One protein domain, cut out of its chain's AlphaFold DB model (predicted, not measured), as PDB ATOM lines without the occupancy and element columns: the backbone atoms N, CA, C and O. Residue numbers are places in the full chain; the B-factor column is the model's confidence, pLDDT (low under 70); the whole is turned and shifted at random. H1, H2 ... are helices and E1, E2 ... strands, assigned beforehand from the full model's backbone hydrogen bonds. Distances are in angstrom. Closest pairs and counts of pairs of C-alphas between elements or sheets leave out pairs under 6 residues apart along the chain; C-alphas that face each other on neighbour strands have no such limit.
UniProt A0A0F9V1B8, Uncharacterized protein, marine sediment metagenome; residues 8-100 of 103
ATOM      1  N   TYR A   8     418.024 643.481 435.734       87.88
ATOM      2  CA  TYR A   8     418.569 642.959 434.486       87.88
ATOM      3  C   TYR A   8     419.947 643.567 434.258       87.88
ATOM      4  O   TYR A   8     420.079 644.742 433.929       87.88
ATOM      5  N   TRP A   9     420.985 642.772 434.482       90.00
ATOM      6  CA  TRP A   9     422.368 643.211 434.391       90.00
ATOM      7  C   TRP A   9     423.013 642.795 433.084       90.00
ATOM      8  O   TRP A   9     423.054 641.611 432.764       90.00
ATOM      9  N   LEU A  10     423.597 643.763 432.391       90.00
ATOM     10  CA  LEU A  10     424.463 643.542 431.244       90.00
ATOM     11  C   LEU A  10     425.841 643.076 431.695       90.00
ATOM     12  O   LEU A  10     426.563 643.799 432.390       90.00
ATOM     13  N   VAL A  11     426.196 641.875 431.259       88.31
ATOM     14  CA  VAL A  11     427.495 641.246 431.439       88.31
ATOM     15  C   VAL A  11     428.165 641.183 430.071       88.31
ATOM     16  O   VAL A  11     427.681 640.496 429.179       88.31
ATOM     17  N   ALA A  12     429.284 641.873 429.910       87.19
ATOM     18  CA  ALA A  12     430.127 641.753 428.725       87.19
ATOM     19  C   ALA A  12     431.408 641.002 429.072       87.19
ATOM     20  O   ALA A  12     431.811 640.954 430.237       87.19
ATOM     21  N   VAL A  13     432.053 640.419 428.067       83.25
ATOM     22  CA  VAL A  13     433.368 639.798 428.214       83.25
ATOM     23  C   VAL A  13     434.403 640.705 427.574       83.25
ATOM     24  O   VAL A  13     434.281 641.073 426.411       83.25
ATOM     25  N   GLU A  14     435.424 641.074 428.343       81.25
ATOM     26  CA  GLU A  14     436.520 641.884 427.821       81.25
ATOM     27  C   GLU A  14     437.297 641.058 426.785       81.25
ATOM     28  O   GLU A  14     437.762 639.966 427.135       81.25
ATOM     29  N   PRO A  15     437.451 641.536 425.539       77.31
ATOM     30  CA  PRO A  15     438.042 640.746 424.459       77.31
ATOM     31  C   PRO A  15     439.501 640.366 424.742       77.31
ATOM     32  O   PRO A  15     439.939 639.281 424.371       77.31
ATOM     33  N   GLU A  16     440.237 641.216 425.459       80.19
ATOM     34  CA  GLU A  16     441.657 641.004 425.757       80.19
ATOM     35  C   GLU A  16     441.876 640.030 426.923       80.19
ATOM     36  O   GLU A  16     442.687 639.109 426.834       80.19
ATOM     37  N   SER A  17     441.131 640.185 428.022       78.94
ATOM     38  CA  SER A  17     441.315 639.350 429.218       78.94
ATOM     39  C   SER A  17     440.379 638.138 429.292       78.94
ATOM     40  O   SER A  17     440.508 637.335 430.222       78.94
ATOM     41  N   SER A  18     439.379 638.036 428.409       78.38
ATOM     42  CA  SER A  18     438.242 637.105 428.540       78.38
ATOM     43  C   SER A  18     437.569 637.165 429.924       78.38
ATOM     44  O   SER A  18     437.047 636.172 430.447       78.38
ATOM     45  N   LYS A  19     437.621 638.330 430.583       81.31
ATOM     46  CA  LYS A  19     437.060 638.534 431.923       81.31
ATOM     47  C   LYS A  19     435.655 639.117 431.790       81.31
ATOM     48  O   LYS A  19     435.506 640.153 431.148       81.31
ATOM     49  N   PRO A  20     434.634 638.498 432.408       82.38
ATOM     50  CA  PRO A  20     433.301 639.071 432.422       82.38
ATOM     51  C   PRO A  20     433.254 640.279 433.363       82.38
ATOM     52  O   PRO A  20     433.765 640.217 434.489       82.38
ATOM     53  N   TYR A  21     432.608 641.352 432.926       83.69
ATOM     54  CA  TYR A  21     432.404 642.574 433.693       83.69
ATOM     55  C   TYR A  21     430.980 643.108 433.502       83.69
ATOM     56  O   TYR A  21     430.299 642.792 432.529       83.69
ATOM     57  N   LEU A  22     430.509 643.881 434.484       88.06
ATOM     58  CA  LEU A  22     429.162 644.448 434.493       88.06
ATOM     59  C   LEU A  22     429.172 645.877 433.975       88.06
ATOM     60  O   LEU A  22     429.896 646.714 434.518       88.06
ATOM     61  N   LEU A  23     428.314 646.148 432.997       84.06
ATOM     62  CA  LEU A  23     428.192 647.456 432.356       84.06
ATOM     63  C   LEU A  23     427.025 648.271 432.901       84.06
ATOM     64  O   LEU A  23     427.189 649.436 433.251       84.06
ATOM     65  N   TYR A  24     425.846 647.662 432.981       85.81
ATOM     66  CA  TYR A  24     424.615 648.378 433.291       85.81
ATOM     67  C   TYR A  24     423.598 647.455 433.962       85.81
ATOM     68  O   TYR A  24     423.561 646.262 433.667       85.81
ATOM     69  N   GLY A  25     422.788 648.005 434.866       83.62
ATOM     70  CA  GLY A  25     421.711 647.299 435.555       83.62
ATOM     71  C   GLY A  25     420.382 648.015 435.340       83.62
ATOM     72  O   GLY A  25     420.163 649.074 435.929       83.62
ATOM     73  N   GLY A  26     419.517 647.424 434.519       84.12
ATOM     74  CA  GLY A  26     418.185 647.927 434.195       84.12
ATOM     75  C   GLY A  26     417.076 647.275 435.018       84.12
ATOM     76  O   GLY A  26     417.278 646.284 435.734       84.12
ATOM     77  N   THR A  27     415.876 647.841 434.925       85.25
ATOM     78  CA  THR A  27     414.662 647.277 435.546       85.25
ATOM     79  C   THR A  27     413.899 646.342 434.615       85.25
ATOM     80  O   THR A  27     413.141 645.506 435.107       85.25
ATOM     81  N   THR A  28     414.124 646.438 433.304       86.56
ATOM     82  CA  THR A  28     413.524 645.577 432.278       86.56
ATOM     83  C   THR A  28     414.595 644.969 431.372       86.56
ATOM     84  O   THR A  28     415.700 645.501 431.237       86.56
ATOM     85  N   GLU A  29     414.269 643.837 430.742       85.50
ATOM     86  CA  GLU A  29     415.171 643.181 429.789       85.50
ATOM     87  C   GLU A  29     415.406 644.041 428.544       85.50
ATOM     88  O   GLU A  29     416.540 644.151 428.083       85.50
ATOM     89  N   GLU A  30     414.353 644.667 428.011       87.75
ATOM     90  CA  GLU A  30     414.435 645.502 426.807       87.75
ATOM     91  C   GLU A  30     415.366 646.699 426.997       87.75
ATOM     92  O   GLU A  30     416.218 646.944 426.145       87.75
ATOM     93  N   GLU A  31     415.272 647.387 428.139       88.69
ATOM     94  CA  GLU A  31     416.156 648.509 428.472       88.69
ATOM     95  C   GLU A  31     417.618 648.053 428.532       88.69
ATOM     96  O   GLU A  31     418.501 648.672 427.934       88.69
ATOM     97  N   ALA A  32     417.872 646.926 429.207       86.69
ATOM     98  CA  ALA A  32     419.200 646.340 429.276       86.69
ATOM     99  C   ALA A  32     419.706 645.942 427.880       86.69
ATOM    100  O   ALA A  32     420.834 646.273 427.527       86.69
ATOM    101  N   ARG A  33     418.886 645.301 427.043       86.25
ATOM    102  CA  ARG A  33     419.281 644.899 425.684       86.25
ATOM    103  C   ARG A  33     419.591 646.107 424.801       86.25
ATOM    104  O   ARG A  33     420.622 646.104 424.132       86.25
ATOM    105  N   GLN A  34     418.747 647.136 424.815       88.88
ATOM    106  CA  GLN A  34     418.955 648.349 424.023       88.88
ATOM    107  C   GLN A  34     420.240 649.069 424.443       88.88
ATOM    108  O   GLN A  34     421.041 649.441 423.587       88.88
ATOM    109  N   LYS A  35     420.493 649.181 425.754       88.12
ATOM    110  CA  LYS A  35     421.759 649.722 426.266       88.12
ATOM    111  C   LYS A  35     422.961 648.859 425.912       88.12
ATOM    112  O   LYS A  35     424.033 649.399 425.667       88.12
ATOM    113  N   GLY A  36     422.791 647.542 425.845       86.62
ATOM    114  CA  GLY A  36     423.844 646.617 425.438       86.62
ATOM    115  C   GLY A  36     424.266 646.892 424.003       86.62
ATOM    116  O   GLY A  36     425.442 647.109 423.744       86.62
ATOM    117  N   LEU A  37     423.294 646.991 423.095       87.19
ATOM    118  CA  LEU A  37     423.537 647.325 421.692       87.19
ATOM    119  C   LEU A  37     424.172 648.713 421.519       87.19
ATOM    120  O   LEU A  37     425.091 648.857 420.718       87.19
ATOM    121  N   GLU A  38     423.726 649.709 422.291       88.44
ATOM    122  CA  GLU A  38     424.268 651.076 422.261       88.44
ATOM    123  C   GLU A  38     425.730 651.136 422.734       88.44
ATOM    124  O   GLU A  38     426.562 651.767 422.089       88.44
ATOM    125  N   ILE A  39     426.053 650.478 423.852       85.81
ATOM    126  CA  ILE A  39     427.374 650.564 424.493       85.81
ATOM    127  C   ILE A  39     428.392 649.649 423.811       85.81
ATOM    128  O   ILE A  39     429.557 650.012 423.666       85.81
ATOM    129  N   LEU A  40     427.971 648.440 423.440       83.31
ATOM    130  CA  LEU A  40     428.866 647.399 422.940       83.31
ATOM    131  C   LEU A  40     428.936 647.341 421.420       83.31
ATOM    132  O   LEU A  40     429.799 646.642 420.894       83.31
ATOM    133  N   GLY A  41     428.048 648.044 420.711       77.50
ATOM    134  CA  GLY A  41     428.151 648.251 419.266       77.50
ATOM    135  C   GLY A  41     428.223 646.969 418.429       77.50
ATOM    136  O   GLY A  41     428.764 647.004 417.328       77.50
ATOM    137  N   GLY A  42     427.718 645.839 418.942       75.38
ATOM    138  CA  GLY A  42     427.759 644.532 418.274       75.38
ATOM    139  C   GLY A  42     428.699 643.489 418.892       75.38
ATOM    140  O   GLY A  42     428.767 642.381 418.370       75.38
ATOM    141  N   LEU A  43     429.397 643.795 419.993       77.31
ATOM    142  CA  LEU A  43     430.112 642.775 420.774       77.31
ATOM    143  C   LEU A  43     429.133 641.865 421.535       77.31
ATOM    144  O   LEU A  43     428.068 642.309 421.963       77.31
ATOM    145  N   ASP A  44     429.523 640.605 421.741       82.06
ATOM    146  CA  ASP A  44     428.746 639.625 422.506       82.06
ATOM    147  C   ASP A  44     428.554 640.054 423.971       82.06
ATOM    148  O   ASP A  44     429.503 640.408 424.681       82.06
ATOM    149  N   PHE A  45     427.307 639.971 424.445       86.50
ATOM    150  CA  PHE A  45     426.943 640.216 425.838       86.50
ATOM    151  C   PHE A  45     425.850 639.274 426.325       86.50
ATOM    152  O   PHE A  45     425.017 638.782 425.568       86.50
ATOM    153  N   GLU A  46     425.820 639.077 427.637       86.75
ATOM    154  CA  GLU A  46     424.798 638.319 428.343       86.75
ATOM    155  C   GLU A  46     423.978 639.247 429.245       86.75
ATOM    156  O   GLU A  46     424.502 640.183 429.850       86.75
ATOM    157  N   ILE A  47     422.686 638.957 429.398       87.88
ATOM    158  CA  ILE A  47     421.833 639.610 430.398       87.88
ATOM    159  C   ILE A  47     421.621 638.628 431.552       87.88
ATOM    160  O   ILE A  47     421.190 637.496 431.342       87.88
ATOM    161  N   LYS A  48     421.926 639.043 432.786       86.06
ATOM    162  CA  LYS A  48     421.745 638.231 434.001       86.06
ATOM    163  C   LYS A  48     420.813 638.892 435.001       86.06
ATOM    164  O   LYS A  48     420.904 640.088 435.256       86.06
ATOM    165  N   HIS A  49     419.971 638.093 435.651       87.69
ATOM    166  CA  HIS A  49     419.124 638.568 436.743       87.69
ATOM    167  C   HIS A  49     419.868 638.515 438.065       87.69
ATOM    168  O   HIS A  49     420.226 637.436 438.538       87.69
ATOM    169  N   LEU A  50     420.072 639.677 438.684       86.69
ATOM    170  CA  LEU A  50     420.694 639.764 440.003       86.69
ATOM    171  C   LEU A  50     419.765 640.484 440.989       86.69
ATOM    172  O   LEU A  50     419.142 641.484 440.630       86.69
ATOM    173  N   PRO A  51     419.686 640.027 442.251       86.25
ATOM    174  CA  PRO A  51     418.797 640.581 443.278       86.25
ATOM    175  C   PRO A  51     419.306 641.911 443.868       86.25
ATOM    176  O   PRO A  51     419.112 642.210 445.047       86.25
ATOM    177  N   THR A  52     420.046 642.707 443.094       83.31
ATOM    178  CA  THR A  52     420.627 643.962 443.569       83.31
ATOM    179  C   THR A  52     420.807 644.963 442.438       83.31
ATOM    180  O   THR A  52     421.160 644.588 441.325       83.31
ATOM    181  N   ARG A  53     420.600 646.248 442.743       83.00
ATOM    182  CA  ARG A  53     420.883 647.379 441.843       83.00
ATOM    183  C   ARG A  53     422.293 647.951 442.039       83.00
ATOM    184  O   ARG A  53     422.751 648.767 441.252       83.00
ATOM    185  N   ASN A  54     422.996 647.539 443.094       85.50
ATOM    186  CA  ASN A  54     424.341 648.029 443.373       85.50
ATOM    187  C   ASN A  54     425.370 647.243 442.544       85.50
ATOM    188  O   ASN A  54     425.522 646.037 442.740       85.50
ATOM    189  N   GLN A  55     426.103 647.932 441.665       84.31
ATOM    190  CA  GLN A  55     427.088 647.330 440.758       84.31
ATOM    191  C   GLN A  55     428.194 646.563 441.490       84.31
ATOM    192  O   GLN A  55     428.574 645.478 441.053       84.31
ATOM    193  N   ALA A  56     428.678 647.063 442.630       84.75
ATOM    194  CA  ALA A  56     429.698 646.371 443.415       84.75
ATOM    195  C   ALA A  56     429.163 645.044 443.976       84.75
ATOM    196  O   ALA A  56     429.826 644.012 443.872       84.75
ATOM    197  N   ARG A  57     427.930 645.041 444.505       82.94
ATOM    198  CA  ARG A  57     427.279 643.803 444.972       82.94
ATOM    199  C   ARG A  57     426.986 642.846 443.819       82.94
ATOM    200  O   ARG A  57     427.232 641.653 443.957       82.94
ATOM    201  N   ALA A  58     426.510 643.356 442.687       85.00
ATOM    202  CA  ALA A  58     426.255 642.565 441.490       85.00
ATOM    203  C   ALA A  58     427.545 641.913 440.956       85.00
ATOM    204  O   ALA A  58     427.554 640.727 440.641       85.00
ATOM    205  N   SER A  59     428.659 642.652 440.941       83.19
ATOM    206  CA  SER A  59     429.973 642.151 440.516       83.19
ATOM    207  C   SER A  59     430.483 641.056 441.454       83.19
ATOM    208  O   SER A  59     430.956 640.013 441.002       83.19
ATOM    209  N   SER A  60     430.311 641.236 442.767       83.81
ATOM    210  CA  SER A  60     430.623 640.200 443.755       83.81
ATOM    211  C   SER A  60     429.766 638.944 443.582       83.81
ATOM    212  O   SER A  60     430.304 637.843 443.661       83.81
ATOM    213  N   LEU A  61     428.469 639.079 443.285       81.62
ATOM    214  CA  LEU A  61     427.585 637.939 443.003       81.62
ATOM    215  C   LEU A  61     427.984 637.207 441.715       81.62
ATOM    216  O   LEU A  61     428.011 635.979 441.689       81.62
ATOM    217  N   LEU A  62     428.364 637.947 440.670       79.31
ATOM    218  CA  LEU A  62     428.865 637.376 439.418       79.31
ATOM    219  C   LEU A  62     430.165 636.582 439.642       79.31
ATOM    220  O   LEU A  62     430.320 635.476 439.118       79.31
ATOM    221  N   LYS A  63     431.084 637.111 440.461       75.31
ATOM    222  CA  LYS A  63     432.323 636.420 440.863       75.31
ATOM    223  C   LYS A  63     432.051 635.205 441.759       75.31
ATOM    224  O   LYS A  63     432.677 634.166 441.566       75.31
ATOM    225  N   GLY A  64     431.113 635.317 442.700       67.00
ATOM    226  CA  GLY A  64     430.710 634.240 443.609       67.00
ATOM    227  C   GLY A  64     430.084 633.054 442.873       67.00
ATOM    228  O   GLY A  64     430.538 631.924 443.038       67.00
ATOM    229  N   GLY A  65     429.141 633.311 441.960       60.78
ATOM    230  CA  GLY A  65     428.527 632.263 441.136       60.78
ATOM    231  C   GLY A  65     429.528 631.554 440.213       60.78
ATOM    232  O   GLY A  65     429.413 630.352 439.968       60.78
ATOM    233  N   ARG A  66     430.576 632.259 439.758       54.53
ATOM    234  CA  ARG A  66     431.675 631.649 438.993       54.53
ATOM    235  C   ARG A  66     432.452 630.626 439.824       54.53
ATOM    236  O   ARG A  66     432.833 629.594 439.273       54.53
ATOM    237  N   LEU A  67     432.677 630.855 441.120       50.66
ATOM    238  CA  LEU A  67     433.347 629.878 441.991       50.66
ATOM    239  C   LEU A  67     432.517 628.590 442.135       50.66
ATOM    240  O   LEU A  67     433.068 627.491 442.026       50.66
ATOM    241  N   GLU A  68     431.194 628.711 442.269       50.94
ATOM    242  CA  GLU A  68     430.279 627.565 442.377       50.94
ATOM    243  C   GLU A  68     430.142 626.777 441.060       50.94
ATOM    244  O   GLU A  68     430.223 625.541 441.049       50.94
ATOM    245  N   GLN A  69     430.024 627.468 439.920       46.50
ATOM    246  CA  GLN A  69     429.997 626.823 438.600       46.50
ATOM    247  C   GLN A  69     431.341 626.173 438.243       46.50
ATOM    248  O   GLN A  69     431.362 625.078 437.680       46.50
ATOM    249  N   THR A  70     432.470 626.780 438.629       45.00
ATOM    250  CA  THR A  70     433.804 626.194 438.406       45.00
ATOM    251  C   THR A  70     433.980 624.903 439.211       45.00
ATOM    252  O   THR A  70     434.532 623.933 438.693       45.00
ATOM    253  N   HIS A  71     433.463 624.835 440.443       35.59
ATOM    254  CA  HIS A  71     433.466 623.601 441.240       35.59
ATOM    255  C   HIS A  71     432.597 622.493 440.624       35.59
ATOM    256  O   HIS A  71     433.000 621.323 440.610       35.59
ATOM    257  N   SER A  72     431.444 622.851 440.054       41.66
ATOM    258  CA  SER A  72     430.556 621.904 439.369       41.66
ATOM    259  C   SER A  72     431.144 621.397 438.046       41.66
ATOM    260  O   SER A  72     431.128 620.190 437.797       41.66
ATOM    261  N   LEU A  73     431.772 622.268 437.246       42.78
ATOM    262  CA  LEU A  73     432.489 621.883 436.024       42.78
ATOM    263  C   LEU A  73     433.719 621.013 436.320       42.78
ATOM    264  O   LEU A  73     433.942 620.020 435.629       42.78
ATOM    265  N   LYS A  74     434.484 621.302 437.387       41.16
ATOM    266  CA  LYS A  74     435.595 620.432 437.819       41.16
ATOM    267  C   LYS A  74     435.096 619.047 438.234       41.16
ATOM    268  O   LYS A  74     435.741 618.058 437.898       41.16
ATOM    269  N   ARG A  75     433.944 618.945 438.914       42.19
ATOM    270  CA  ARG A  75     433.309 617.653 439.248       42.19
ATOM    271  C   ARG A  75     432.788 616.911 438.010       42.19
ATOM    272  O   ARG A  75     432.984 615.699 437.925       42.19
ATOM    273  N   ALA A  76     432.184 617.610 437.049       40.66
ATOM    274  CA  ALA A  76     431.704 617.017 435.798       40.66
ATOM    275  C   ALA A  76     432.859 616.517 434.908       40.66
ATOM    276  O   ALA A  76     432.829 615.387 434.422       40.66
ATOM    277  N   SER A  77     433.934 617.302 434.784       41.25
ATOM    278  CA  SER A  77     435.135 616.925 434.029       41.25
ATOM    279  C   SER A  77     435.880 615.740 434.674       41.25
ATOM    280  O   SER A  77     436.349 614.839 433.978       41.25
ATOM    281  N   LYS A  78     435.882 615.640 436.015       43.66
ATOM    282  CA  LYS A  78     436.439 614.476 436.737       43.66
ATOM    283  C   LYS A  78     435.661 613.176 436.477       43.66
ATOM    284  O   LYS A  78     436.275 612.114 436.454       43.66
ATOM    285  N   ARG A  79     434.340 613.241 436.244       48.25
ATOM    286  CA  ARG A  79     433.532 612.073 435.832       48.25
ATOM    287  C   ARG A  79     433.831 611.644 434.394       48.25
ATOM    288  O   ARG A  79     434.024 610.457 434.156       48.25
ATOM    289  N   LEU A  80     433.965 612.589 433.461       45.66
ATOM    290  CA  LEU A  80     434.291 612.283 432.059       45.66
ATOM    291  C   LEU A  80     435.701 611.691 431.877       45.66
ATOM    292  O   LEU A  80     435.913 610.856 430.998       45.66
ATOM    293  N   GLY A  81     436.660 612.057 432.736       48.09
ATOM    294  CA  GLY A  81     437.982 611.419 432.776       48.09
ATOM    295  C   GLY A  81     437.963 609.958 433.255       48.09
ATOM    296  O   GLY A  81     438.835 609.179 432.873       48.09
ATOM    297  N   HIS A  82     436.961 609.559 434.046       47.91
ATOM    298  CA  HIS A  82     436.850 608.206 434.605       47.91
ATOM    299  C   HIS A  82     436.268 607.192 433.599       47.91
ATOM    300  O   HIS A  82     436.632 606.016 433.619       47.91
ATOM    301  N   ASP A  83     435.436 607.651 432.657       49.88
ATOM    302  CA  ASP A  83     434.819 606.802 431.624       49.88
ATOM    303  C   ASP A  83     435.840 606.296 430.584       49.88
ATOM    304  O   ASP A  83     435.807 605.140 430.149       49.88
ATOM    305  N   LYS A  84     436.836 607.131 430.237       50.31
ATOM    306  CA  LYS A  84     437.945 606.718 429.354       50.31
ATOM    307  C   LYS A  84     438.833 605.642 429.993       50.31
ATOM    308  O   LYS A  84     439.286 604.745 429.281       50.31
ATOM    309  N   GLY A  85     439.046 605.694 431.311       51.91
ATOM    310  CA  GLY A  85     439.814 604.685 432.051       51.91
ATOM    311  C   GLY A  85     439.100 603.331 432.126       51.91
ATOM    312  O   GLY A  85     439.714 602.291 431.880       51.91
ATOM    313  N   LEU A  86     437.781 603.336 432.366       53.19
ATOM    314  CA  LEU A  86     436.982 602.109 432.449       53.19
ATOM    315  C   LEU A  86     436.929 601.344 431.117       53.19
ATOM    316  O   LEU A  86     437.086 600.122 431.102       53.19
ATOM    317  N   ARG A  87     436.786 602.041 429.978       55.62
ATOM    318  CA  ARG A  87     436.781 601.392 428.650       55.62
ATOM    319  C   ARG A  87     438.125 600.747 428.291       55.62
ATOM    320  O   ARG A  87     438.148 599.717 427.615       55.62
ATOM    321  N   GLN A  88     439.247 601.312 428.747       55.06
ATOM    322  CA  GLN A  88     440.567 600.694 428.564       55.06
ATOM    323  C   GLN A  88     440.747 599.449 429.447       55.06
ATOM    324  O   GLN A  88     441.312 598.454 428.988       55.06
ATOM    325  N   MET A  89     440.225 599.475 430.678       56.91
ATOM    326  CA  MET A  89     440.268 598.331 431.594       56.91
ATOM    327  C   MET A  89     439.406 597.162 431.085       56.91
ATOM    328  O   MET A  89     439.903 596.040 430.991       56.91
ATOM    329  N   GLN A  90     438.178 597.428 430.618       59.00
ATOM    330  CA  GLN A  90     437.294 596.399 430.045       59.00
ATOM    331  C   GLN A  90     437.887 595.731 428.789       59.00
ATOM    332  O   GLN A  90     437.763 594.518 428.607       59.00
ATOM    333  N   ARG A  91     438.611 596.481 427.941       58.66
ATOM    334  CA  ARG A  91     439.324 595.907 426.782       58.66
ATOM    335  C   ARG A  91     440.485 594.990 427.180       58.66
ATOM    336  O   ARG A  91     440.756 594.019 426.472       58.66
ATOM    337  N   ARG A  92     441.174 595.270 428.293       58.91
ATOM    338  CA  ARG A  92     442.257 594.408 428.802       58.91
ATOM    339  C   ARG A  92     441.722 593.101 429.389       58.91
ATOM    340  O   ARG A  92     442.319 592.054 429.146       58.91
ATOM    341  N   GLU A  93     440.590 593.131 430.086       57.88
ATOM    342  CA  GLU A  93     439.975 591.909 430.624       57.88
ATOM    343  C   GLU A  93     439.399 590.998 429.530       57.88
ATOM    344  O   GLU A  93     439.566 589.776 429.595       57.88
ATOM    345  N   ALA A  94     438.816 591.570 428.469       59.53
ATOM    346  CA  ALA A  94     438.303 590.799 427.335       59.53
ATOM    347  C   ALA A  94     439.409 589.999 426.611       59.53
ATOM    348  O   ALA A  94     439.225 588.816 426.317       59.53
ATOM    349  N   LYS A  95     440.595 590.593 426.405       58.47
ATOM    350  CA  LYS A  95     441.747 589.891 425.805       58.47
ATOM    351  C   LYS A  95     442.292 588.760 426.685       58.47
ATOM    352  O   LYS A  95     442.746 587.745 426.163       58.47
ATOM    353  N   LYS A  96     442.216 588.891 428.013       57.31
ATOM    354  CA  LYS A  96     442.728 587.874 428.949       57.31
ATOM    355  C   LYS A  96     441.851 586.612 428.991       57.31
ATOM    356  O   LYS A  96     442.372 585.523 429.218       57.31
ATOM    357  N   LYS A  97     440.542 586.733 428.728       56.38
ATOM    358  CA  LYS A  97     439.621 585.581 428.618       56.38
ATOM    359  C   LYS A  97     439.792 584.783 427.321       56.38
ATOM    360  O   LYS A  97     439.587 583.573 427.344       56.38
ATOM    361  N   GLN A  98     440.192 585.421 426.220       56.69
ATOM    362  CA  GLN A  98     440.380 584.736 424.935       56.69
ATOM    363  C   GLN A  98     441.629 583.838 424.938       56.69
ATOM    364  O   GLN A  98     441.574 582.707 424.468       56.69
ATOM    365  N   ASN A  99     442.711 584.276 425.591       54.59
ATOM    366  CA  ASN A  99     443.965 583.515 425.663       54.59
ATOM    367  C   ASN A  99     443.925 582.295 426.611       54.59
ATOM    368  O   ASN A  99     444.912 581.582 426.736       54.59
ATOM    369  N   ARG A 100     442.805 582.066 427.313       53.09
ATOM    370  CA  ARG A 100     442.586 580.904 428.199       53.09
ATOM    371  C   ARG A 100     441.697 579.813 427.590       53.09
ATOM    372  O   ARG A 100     441.497 578.793 428.233       53.09
TER     373      ARG A 100
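AT A GLANCE: This is residues 8 to 100 of the 103 residues of an uncharacterized protein of marine sediment metagenome (UniProt A0A0F9V1B8). A small compact head holds a strongly twisted sheet of three strands, with the short helix H1 packed over one face and residues 55 to 63 of the very long helix H2 packed on the other. From this head residues 64 to 100, nearly all of them in H2, stick out as one long arm, which makes the length of the whole. The printed part has 93 residues, with two named helices and three named strands in the order E1, E2, H1, E3, H2; the sheet runs E2, E1, E3, all antiparallel, and the class is mixed, helices and strands. The whole is extended, with a radius of gyration of the C-alphas of 22.4 A and spans of 72 by 27 by 24 A.

IN THESE COORDINATES: In the sheet, E1 is residues 8 to 13, beginning at C-alpha 8 (418.569, 642.959, 434.486), and is 16.4 A long. E2 is residues 20 to 26, 17.6 A, and E3 is residues 45 to 50, 15.5 A. H1 is residues 29 to 40, 15.9 A. H2 is residues 55 to 98, 65.9 A, from C-alpha 55 (427.088, 647.330, 440.758) to C-alpha 98 (440.380, 584.736, 424.935).

HOW THE PARTS SIT: E1 is the inner strand; E2 and E3 are the edge strands. E1 and E2 form a hairpin, antiparallel at 155 degrees, with N 10 and O 24 within hydrogen-bond range at 2.8 A. E1 and E3 are antiparallel at 140 degrees, with N 9 and O 48 at 2.8 A and N 46 and O 11 at 2.8 A. E2, H1 and E3 form a split strand-helix-strand unit, two strands running the same way with E1 between them, and its crossover is right-handed. H1 is on the sheet at a height over the sheet of 7.8 A, over E2 and E1; it runs along the strands, but only just, at 28 degrees to E1 on the local plane. Its closest C-alphas to E2 are those of Ala 32 and Gly 26, 5.3 A apart. The domain has three layers, helices on both faces of a sheet: H2 on one face, H1 on the other. H2 touches E2, where the closest C-alphas, those of Ser 59 and Leu 22, are 6.5 A apart. H1 and H2 are apart. Every O i to N i+4 pair of H1 is within hydrogen-bond range, and 36 of 40 are in H2.

THE WHOLE: The C-alphas farthest apart, those of Glu 38 and Arg 100, are 72.8 A apart. Residues 64 to 100, of which 64 to 98 belong to H2, stand free; the body without them spans 27 by 25 by 12 A. The printed part has no cut, and no link is long. The mean pLDDT of the printed part is 71.2, and residues 64 to 100 are under 70.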